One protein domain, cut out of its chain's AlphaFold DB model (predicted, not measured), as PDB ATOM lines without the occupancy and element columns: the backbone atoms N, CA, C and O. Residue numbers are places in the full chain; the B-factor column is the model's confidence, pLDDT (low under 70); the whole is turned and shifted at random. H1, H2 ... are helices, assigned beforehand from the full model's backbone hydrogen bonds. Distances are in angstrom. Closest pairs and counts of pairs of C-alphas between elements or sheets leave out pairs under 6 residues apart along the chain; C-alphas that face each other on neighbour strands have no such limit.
ATOM      1  N   CYS A 288      -4.269 -49.065 108.792       84.81
ATOM      2  CA  CYS A 288      -3.906 -50.461 108.525       84.81
ATOM      3  C   CYS A 288      -2.977 -51.020 109.611       84.81
ATOM      4  O   CYS A 288      -2.229 -50.269 110.225       84.81
ATOM      5  N   THR A 289      -2.944 -52.344 109.771       78.62
ATOM      6  CA  THR A 289      -2.116 -53.083 110.748       78.62
ATOM      7  C   THR A 289      -0.668 -52.584 110.834       78.62
ATOM      8  O   THR A 289      -0.149 -52.370 111.918       78.62
ATOM      9  N   THR A 290      -0.018 -52.343 109.694       81.88
ATOM     10  CA  THR A 290       1.385 -51.897 109.663       81.88
ATOM     11  C   THR A 290       1.574 -50.461 110.123       81.88
ATOM     12  O   THR A 290       2.595 -50.156 110.719       81.88
ATOM     13  N   HIS A 291       0.631 -49.576 109.808       85.38
ATOM     14  CA  HIS A 291       0.711 -48.196 110.282       85.38
ATOM     15  C   HIS A 291       0.328 -48.119 111.757       85.38
ATOM     16  O   HIS A 291       1.003 -47.431 112.494       85.38
ATOM     17  N   TYR A 292      -0.621 -48.937 112.216       82.75
ATOM     18  CA  TYR A 292      -0.940 -49.041 113.638       82.75
ATOM     19  C   TYR A 292       0.286 -49.433 114.483       82.75
ATOM     20  O   TYR A 292       0.587 -48.762 115.454       82.75
ATOM     21  N   ILE A 293       1.051 -50.454 114.070       79.81
ATOM     22  CA  ILE A 293       2.290 -50.848 114.772       79.81
ATOM     23  C   ILE A 293       3.358 -49.742 114.704       79.81
ATOM     24  O   ILE A 293       4.098 -49.534 115.655       79.81
ATOM     25  N   LYS A 294       3.463 -49.017 113.585       82.12
ATOM     26  CA  LYS A 294       4.430 -47.913 113.468       82.12
ATOM     27  C   LYS A 294       4.075 -46.712 114.342       82.12
ATOM     28  O   LYS A 294       4.987 -46.081 114.861       82.12
ATOM     29  N   ASP A 295       2.788 -46.403 114.456       80.50
ATOM     30  CA  ASP A 295       2.297 -45.239 115.189       80.50
ATOM     31  C   ASP A 295       2.279 -45.509 116.706       80.50
ATOM     32  O   ASP A 295       2.576 -44.611 117.487       80.50
ATOM     33  N   GLU A 296       1.979 -46.746 117.122       75.75
ATOM     34  CA  GLU A 296       1.849 -47.143 118.537       75.75
ATOM     35  C   GLU A 296       3.125 -47.787 119.123       75.75
ATOM     36  O   GLU A 296       3.245 -47.908 120.339       75.75
ATOM     37  N   GLY A 297       4.088 -48.193 118.287       73.06
ATOM     38  CA  GLY A 297       5.338 -48.835 118.713       73.06
ATOM     39  C   GLY A 297       5.279 -50.369 118.807       73.06
ATOM     40  O   GLY A 297       4.418 -51.027 118.217       73.06
ATOM     41  N   GLU A 298       6.248 -50.965 119.514       74.81
ATOM     42  CA  GLU A 298       6.282 -52.414 119.748       74.81
ATOM     43  C   GLU A 298       5.127 -52.841 120.661       74.81
ATOM     44  O   GLU A 298       5.014 -52.412 121.808       74.81
ATOM     45  N   ILE A 299       4.261 -53.710 120.144       79.62
ATOM     46  CA  ILE A 299       3.151 -54.281 120.907       79.62
ATOM     47  C   ILE A 299       3.706 -55.395 121.792       79.62
ATOM     48  O   ILE A 299       4.215 -56.386 121.270       79.62
ATOM     49  N   SER A 300       3.543 -55.256 123.110       82.44
ATOM     50  CA  SER A 300       3.858 -56.290 124.099       82.44
ATOM     51  C   SER A 300       2.618 -56.633 124.930       82.44
ATOM     52  O   SER A 300       1.930 -55.755 125.444       82.44
ATOM     53  N   LEU A 301       2.321 -57.925 125.042       82.19
ATOM     54  CA  LEU A 301       1.192 -58.535 125.745       82.19
ATOM     55  C   LEU A 301       1.659 -59.572 126.777       82.19
ATOM     56  O   LEU A 301       0.918 -60.498 127.115       82.19
ATOM     57  N   ASN A 302       2.894 -59.449 127.264       79.06
ATOM     58  CA  ASN A 302       3.459 -60.349 128.264       79.06
ATOM     59  C   ASN A 302       2.507 -60.533 129.458       79.06
ATOM     60  O   ASN A 302       2.097 -59.570 130.101       79.06
ATOM     61  N   GLY A 303       2.141 -61.787 129.746       72.31
ATOM     62  CA  GLY A 303       1.255 -62.141 130.861       72.31
ATOM     63  C   GLY A 303      -0.240 -61.870 130.640       72.31
ATOM     64  O   GLY A 303      -1.036 -62.154 131.532       72.31
ATOM     65  N   VAL A 304      -0.656 -61.373 129.469       80.25
ATOM     66  CA  VAL A 304      -2.076 -61.162 129.156       80.25
ATOM     67  C   VAL A 304      -2.732 -62.493 128.785       80.25
ATOM     68  O   VAL A 304      -2.401 -63.102 127.762       80.25
ATOM     69  N   SER A 305      -3.696 -62.921 129.603       79.00
ATOM     70  CA  SER A 305      -4.603 -64.031 129.299       79.00
ATOM     71  C   SER A 305      -5.964 -63.496 128.876       79.00
ATOM     72  O   SER A 305      -6.460 -62.498 129.407       79.00
ATOM     73  N   THR A 306      -6.577 -64.147 127.891       77.62
ATOM     74  CA  THR A 306      -7.923 -63.804 127.437       77.62
ATOM     75  C   THR A 306      -8.884 -64.968 127.669       77.62
ATOM     76  O   THR A 306      -8.490 -66.132 127.577       77.62
ATOM     77  N   PRO A 307     -10.192 -64.710 127.863       71.69
ATOM     78  CA  PRO A 307     -11.199 -65.773 127.940       71.69
ATOM     79  C   PRO A 307     -11.326 -66.633 126.668       71.69
ATOM     80  O   PRO A 307     -12.141 -67.563 126.661       71.69
ATOM     81  N   TYR A 308     -10.590 -66.283 125.607       77.19
ATOM     82  CA  TYR A 308     -10.559 -66.911 124.288       77.19
ATOM     83  C   TYR A 308      -9.290 -67.731 124.044       77.19
ATOM     84  O   TYR A 308      -9.086 -68.192 122.918       77.19
ATOM     85  N   ASP A 309      -8.439 -67.903 125.050       80.88
ATOM     86  CA  ASP A 309      -7.217 -68.685 124.919       80.88
ATOM     87  C   ASP A 309      -7.544 -70.186 124.851       80.88
ATOM     88  O   ASP A 309      -8.452 -70.698 125.508       80.88
ATOM     89  N   LYS A 310      -6.824 -70.905 123.991       69.81
ATOM     90  CA  LYS A 310      -6.790 -72.367 123.964       69.81
ATOM     91  C   LYS A 310      -6.074 -72.821 125.243       69.81
ATOM     92  O   LYS A 310      -5.059 -72.229 125.592       69.81
ATOM     93  N   GLY A 311      -6.589 -73.858 125.907       60.41
ATOM     94  CA  GLY A 311      -5.892 -74.511 127.027       60.41
ATOM     95  C   GLY A 311      -4.500 -75.030 126.631       60.41
ATOM     96  O   GLY A 311      -4.156 -75.015 125.447       60.41
ATOM     97  N   GLU A 312      -3.728 -75.490 127.620       56.12
ATOM     98  CA  GLU A 312      -2.261 -75.696 127.605       56.12
ATOM     99  C   GLU A 312      -1.691 -76.607 126.483       56.12
ATOM    100  O   GLU A 312      -0.485 -76.620 126.246       56.12
ATOM    101  N   ASP A 313      -2.531 -77.277 125.687       50.16
ATOM    102  CA  ASP A 313      -2.139 -78.462 124.908       50.16
ATOM    103  C   ASP A 313      -1.917 -78.251 123.398       50.16
ATOM    104  O   ASP A 313      -2.148 -79.164 122.598       50.16
ATOM    105  N   ARG A 314      -1.484 -77.073 122.926       49.28
ATOM    106  CA  ARG A 314      -1.089 -76.937 121.506       49.28
ATOM    107  C   ARG A 314       0.242 -76.232 121.326       49.28
ATOM    108  O   ARG A 314       0.386 -75.066 121.666       49.28
ATOM    109  N   THR A 315       1.161 -76.978 120.708       54.97
ATOM    110  CA  THR A 315       2.448 -76.581 120.118       54.97
ATOM    111  C   THR A 315       2.574 -75.069 119.937       54.97
ATOM    112  O   THR A 315       1.807 -74.483 119.164       54.97
ATOM    113  N   GLY A 316       3.536 -74.456 120.633       64.38
ATOM    114  CA  GLY A 316       3.787 -73.011 120.689       64.38
ATOM    115  C   GLY A 316       4.270 -72.393 119.378       64.38
ATOM    116  O   GLY A 316       5.281 -71.715 119.355       64.38
ATOM    117  N   THR A 317       3.589 -72.658 118.270       77.19
ATOM    118  CA  THR A 317       3.790 -72.060 116.945       77.19
ATOM    119  C   THR A 317       2.513 -71.387 116.439       77.19
ATOM    120  O   THR A 317       2.564 -70.558 115.532       77.19
ATOM    121  N   MET A 318       1.359 -71.687 117.043       80.81
ATOM    122  CA  MET A 318       0.039 -71.220 116.614       80.81
ATOM    123  C   MET A 318      -0.553 -70.226 117.611       80.81
ATOM    124  O   MET A 318      -0.331 -70.327 118.811       80.81
ATOM    125  N   CYS A 319      -1.378 -69.299 117.124       85.81
ATOM    126  CA  CYS A 319      -2.040 -68.298 117.957       85.81
ATOM    127  C   CYS A 319      -2.905 -68.936 119.061       85.81
ATOM    128  O   CYS A 319      -3.731 -69.817 118.781       85.81
ATOM    129  N   LYS A 320      -2.772 -68.406 120.287       86.25
ATOM    130  CA  LYS A 320      -3.514 -68.797 121.496       86.25
ATOM    131  C   LYS A 320      -5.034 -68.658 121.365       86.25
ATOM    132  O   LYS A 320      -5.739 -69.450 121.963       86.25
ATOM    133  N   ILE A 321      -5.567 -67.770 120.518       81.12
ATOM    134  CA  ILE A 321      -7.028 -67.609 120.352       81.12
ATOM    135  C   ILE A 321      -7.683 -68.849 119.717       81.12
ATOM    136  O   ILE A 321      -7.257 -69.317 118.651       81.12
ATOM    137  N   VAL A 322      -8.768 -69.358 120.321       69.88
ATOM    138  CA  VAL A 322      -9.560 -70.486 119.790       69.88
ATOM    139  C   VAL A 322     -10.040 -70.198 118.358       69.88
ATOM    140  O   VAL A 322     -10.432 -69.086 118.008       69.88
ATOM    141  N   TYR A 323      -9.991 -71.215 117.488       70.31
ATOM    142  CA  TYR A 323     -10.352 -71.116 116.062       70.31
ATOM    143  C   TYR A 323      -9.515 -70.114 115.251       70.31
ATOM    144  O   TYR A 323      -9.901 -69.728 114.144       70.31
ATOM    145  N   CYS A 324      -8.367 -69.688 115.782       75.81
ATOM    146  CA  CYS A 324      -7.313 -69.070 115.002       75.81
ATOM    147  C   CYS A 324      -6.356 -70.154 114.505       75.81
ATOM    148  O   CYS A 324      -5.793 -70.907 115.304       75.81
ATOM    149  N   CYS A 325      -6.184 -70.232 113.191       79.25
ATOM    150  CA  CYS A 325      -5.192 -71.079 112.535       79.25
ATOM    151  C   CYS A 325      -3.953 -70.284 112.097       79.25
ATOM    152  O   CYS A 325      -3.147 -70.792 111.330       79.25
ATOM    153  N   ASN A 326      -3.813 -69.036 112.542       80.50
ATOM    154  CA  ASN A 326      -2.633 -68.241 112.232       80.50
ATOM    155  C   ASN A 326      -1.493 -68.611 113.181       80.50
ATOM    156  O   ASN A 326      -1.743 -68.964 114.339       80.50
ATOM    157  N   GLY A 327      -0.260 -68.469 112.698       82.19
ATOM    158  CA  GLY A 327       0.933 -68.548 113.533       82.19
ATOM    159  C   GLY A 327       0.948 -67.459 114.604       82.19
ATOM    160  O   GLY A 327       0.309 -66.412 114.453       82.19
ATOM    161  N   GLN A 328       1.637 -67.723 115.709       87.50
ATOM    162  CA  GLN A 328       1.931 -66.684 116.691       87.50
ATOM    163  C   GLN A 328       3.068 -65.787 116.182       87.50
ATOM    164  O   GLN A 328       4.045 -66.280 115.626       87.50
ATOM    165  N   GLU A 329       2.931 -64.480 116.375       85.00
ATOM    166  CA  GLU A 329       3.949 -63.481 116.019       85.00
ATOM    167  C   GLU A 329       4.295 -62.569 117.201       85.00
ATOM    168  O   GLU A 329       5.411 -62.074 117.270       85.00
ATOM    169  N   ILE A 330       3.354 -62.356 118.128       86.06
ATOM    170  CA  ILE A 330       3.497 -61.439 119.263       86.06
ATOM    171  C   ILE A 330       2.930 -62.131 120.509       86.06
ATOM    172  O   ILE A 330       1.728 -62.385 120.577       86.06
ATOM    173  N   ASP A 331       3.794 -62.487 121.462       86.00
ATOM    174  CA  ASP A 331       3.461 -63.009 122.804       86.00
ATOM    175  C   ASP A 331       2.451 -64.175 122.846       86.00
ATOM    176  O   ASP A 331       1.641 -64.356 123.762       86.00
ATOM    177  N   GLY A 332       2.518 -65.030 121.825       84.62
ATOM    178  CA  GLY A 332       1.638 -66.190 121.661       84.62
ATOM    179  C   GLY A 332       0.364 -65.921 120.855       84.62
ATOM    180  O   GLY A 332      -0.459 -66.815 120.663       84.62
ATOM    181  N   TYR A 333       0.192 -64.717 120.320       87.19
ATOM    182  CA  TYR A 333      -0.930 -64.325 119.475       87.19
ATOM    183  C   TYR A 333      -0.461 -64.008 118.051       87.19
ATOM    184  O   TYR A 333       0.673 -63.595 117.826       87.19
ATOM    185  N   CYS A 334      -1.326 -64.194 117.049       88.25
ATOM    186  CA  CYS A 334      -1.053 -63.642 115.718       88.25
ATOM    187  C   CYS A 334      -1.127 -62.112 115.771       88.25
ATOM    188  O   CYS A 334      -1.872 -61.572 116.592       88.25
ATOM    189  N   THR A 335      -0.460 -61.416 114.849       86.38
ATOM    190  CA  THR A 335      -0.459 -59.941 114.748       86.38
ATOM    191  C   THR A 335      -1.864 -59.353 114.872       86.38
ATOM    192  O   THR A 335      -2.091 -58.379 115.584       86.38
ATOM    193  N   LYS A 336      -2.840 -59.984 114.202       84.44
ATOM    194  CA  LYS A 336      -4.242 -59.552 114.208       84.44
ATOM    195  C   LYS A 336      -4.840 -59.559 115.618       84.44
ATOM    196  O   LYS A 336      -5.471 -58.584 116.020       84.44
ATOM    197  N   HIS A 337      -4.694 -60.670 116.334       88.56
ATOM    198  CA  HIS A 337      -5.252 -60.811 117.676       88.56
ATOM    199  C   HIS A 337      -4.465 -60.005 118.699       88.56
ATOM    200  O   HIS A 337      -5.092 -59.393 119.552       88.56
ATOM    201  N   ALA A 338      -3.144 -59.907 118.554       87.88
ATOM    202  CA  ALA A 338      -2.326 -59.071 119.419       87.88
ATOM    203  C   ALA A 338      -2.773 -57.601 119.374       87.88
ATOM    204  O   ALA A 338      -3.022 -56.993 120.408       87.88
ATOM    205  N   ILE A 339      -3.007 -57.058 118.174       87.19
ATOM    206  CA  ILE A 339      -3.523 -55.689 118.017       87.19
ATOM    207  C   ILE A 339      -4.925 -55.535 118.614       87.19
ATOM    208  O   ILE A 339      -5.219 -54.521 119.237       87.19
ATOM    209  N   LEU A 340      -5.811 -56.516 118.423       87.00
ATOM    210  CA  LEU A 340      -7.166 -56.456 118.983       87.00
ATOM    211  C   LEU A 340      -7.163 -56.506 120.514       87.00
ATOM    212  O   LEU A 340      -8.000 -55.851 121.133       87.00
ATOM    213  N   ILE A 341      -6.244 -57.265 121.109       87.25
ATOM    214  CA  ILE A 341      -6.040 -57.316 122.558       87.25
ATOM    215  C   ILE A 341      -5.481 -55.977 123.039       87.25
ATOM    216  O   ILE A 341      -6.097 -55.351 123.894       87.25
ATOM    217  N   HIS A 342      -4.398 -55.493 122.425       87.44
ATOM    218  CA  HIS A 342      -3.767 -54.211 122.757       87.44
ATOM    219  C   HIS A 342      -4.754 -53.036 122.685       87.44
ATOM    220  O   HIS A 342      -4.817 -52.195 123.574       87.44
ATOM    221  N   ALA A 343      -5.599 -53.012 121.653       84.69
ATOM    222  CA  ALA A 343      -6.607 -51.977 121.464       84.69
ATOM    223  C   ALA A 343      -7.894 -52.184 122.290       84.69
ATOM    224  O   ALA A 343      -8.872 -51.476 122.043       84.69
ATOM    225  N   ASN A 344      -7.947 -53.168 123.199       86.25
ATOM    226  CA  ASN A 344      -9.134 -53.538 123.986       86.25
ATOM    227  C   ASN A 344     -10.402 -53.783 123.136       86.25
ATOM    228  O   ASN A 344     -11.525 -53.466 123.525       86.25
ATOM    229  N   LYS A 345     -10.230 -54.354 121.939       86.56
ATOM    230  CA  LYS A 345     -11.288 -54.591 120.936       86.56
ATOM    231  C   LYS A 345     -11.506 -56.068 120.603       86.56
ATOM    232  O   LYS A 345     -12.335 -56.384 119.753       86.56
ATOM    233  N   LEU A 346     -10.795 -56.983 121.265       84.44
ATOM    234  CA  LEU A 346     -10.946 -58.420 121.027       84.44
ATOM    235  C   LEU A 346     -12.388 -58.888 121.283       84.44
ATOM    236  O   LEU A 346     -12.972 -59.549 120.433       84.44
ATOM    237  N   GLU A 347     -12.986 -58.488 122.406       81.00
ATOM    238  CA  GLU A 347     -14.347 -58.878 122.800       81.00
ATOM    239  C   GLU A 347     -15.413 -58.455 121.776       81.00
ATOM    240  O   GLU A 347     -16.267 -59.250 121.373       81.00
ATOM    241  N   SER A 348     -15.367 -57.198 121.326       77.00
ATOM    242  CA  SER A 348     -16.330 -56.665 120.356       77.00
ATOM    243  C   SER A 348     -16.186 -57.338 118.991       77.00
ATOM    244  O   SER A 348     -17.191 -57.644 118.345       77.00
ATOM    245  N   GLU A 349     -14.957 -57.653 118.580       77.62
ATOM    246  CA  GLU A 349     -14.692 -58.387 117.344       77.62
ATOM    247  C   GLU A 349     -15.160 -59.850 117.433       77.62
ATOM    248  O   GLU A 349     -15.775 -60.341 116.485       77.62
ATOM    249  N   MET A 350     -14.944 -60.539 118.563       76.75
ATOM    250  CA  MET A 350     -15.402 -61.923 118.778       76.75
ATOM    251  C   MET A 350     -16.936 -62.039 118.771       76.75
ATOM    252  O   MET A 350     -17.486 -62.968 118.165       76.75
ATOM    253  N   LYS A 351     -17.639 -61.056 119.352       71.38
ATOM    254  CA  LYS A 351     -19.107 -60.942 119.265       71.38
ATOM    255  C   LYS A 351     -19.582 -60.718 117.832       71.38
ATOM    256  O   LYS A 351     -20.503 -61.398 117.385       71.38
ATOM    257  N   ARG A 352     -18.925 -59.821 117.086       71.62
ATOM    258  CA  ARG A 352     -19.267 -59.519 115.684       71.62
ATOM    259  C   ARG A 352     -19.168 -60.745 114.775       71.62
ATOM    260  O   ARG A 352     -19.987 -60.903 113.877       71.62
TER     261      ARG A 352
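Overview. This is residues 288 to 352 of the 426 residues of an uncharacterized protein of Bacillus thuringiensis serovar pondicheriensis BGSC 4BA1 (UniProt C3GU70). With little regular structure, this is mostly a looping stretch, residues 297 to 334, with H2 near the middle and H3 to one side; H1 and the loop at Asp 313 make opposite ends. The printed part has 65 residues with helices H1, H2, H3 in order, no named strand; it is all helix, with 23 residues in named elements. It is compact, radius of gyration of the C-alphas 11.5 A, spanning 35 by 25 by 21 A.

Arrangement. Start at H1, residues 289 to 296, close to but not clearly touching H2, residues 335 to 342: C-alphas 289 and 336 are closest, 7.6 A. They run the same way at a steep tilt of 38 degrees. H2 and H3, residues 346 to 352, only just touch, only at the corner, with 3 C-alpha pairs within 8 A, closest 340 and 346 at 4.7 A; they stand only just about perpendicular, 71 degrees. H1 and H3 are apart. In H1, H2 and H3 every O i to N i+4 pair is within hydrogen-bond range.

Along the chain. Find C-alpha 289 at (-2.116, -53.083, 110.748); H1 runs 10.6 A. H2 runs 10.4 A; H3, 9.9 A, ends at C-alpha 352 (-19.267, -59.519, 115.684).

Size, cuts and confidence. C-alphas 295 and 313, farthest apart, are 34.9 A apart. The printed part has no cut; link H1 to H2 is long, H2 to H3 tight. Look for pLDDT under 70 at residues 310 to 316 and 322.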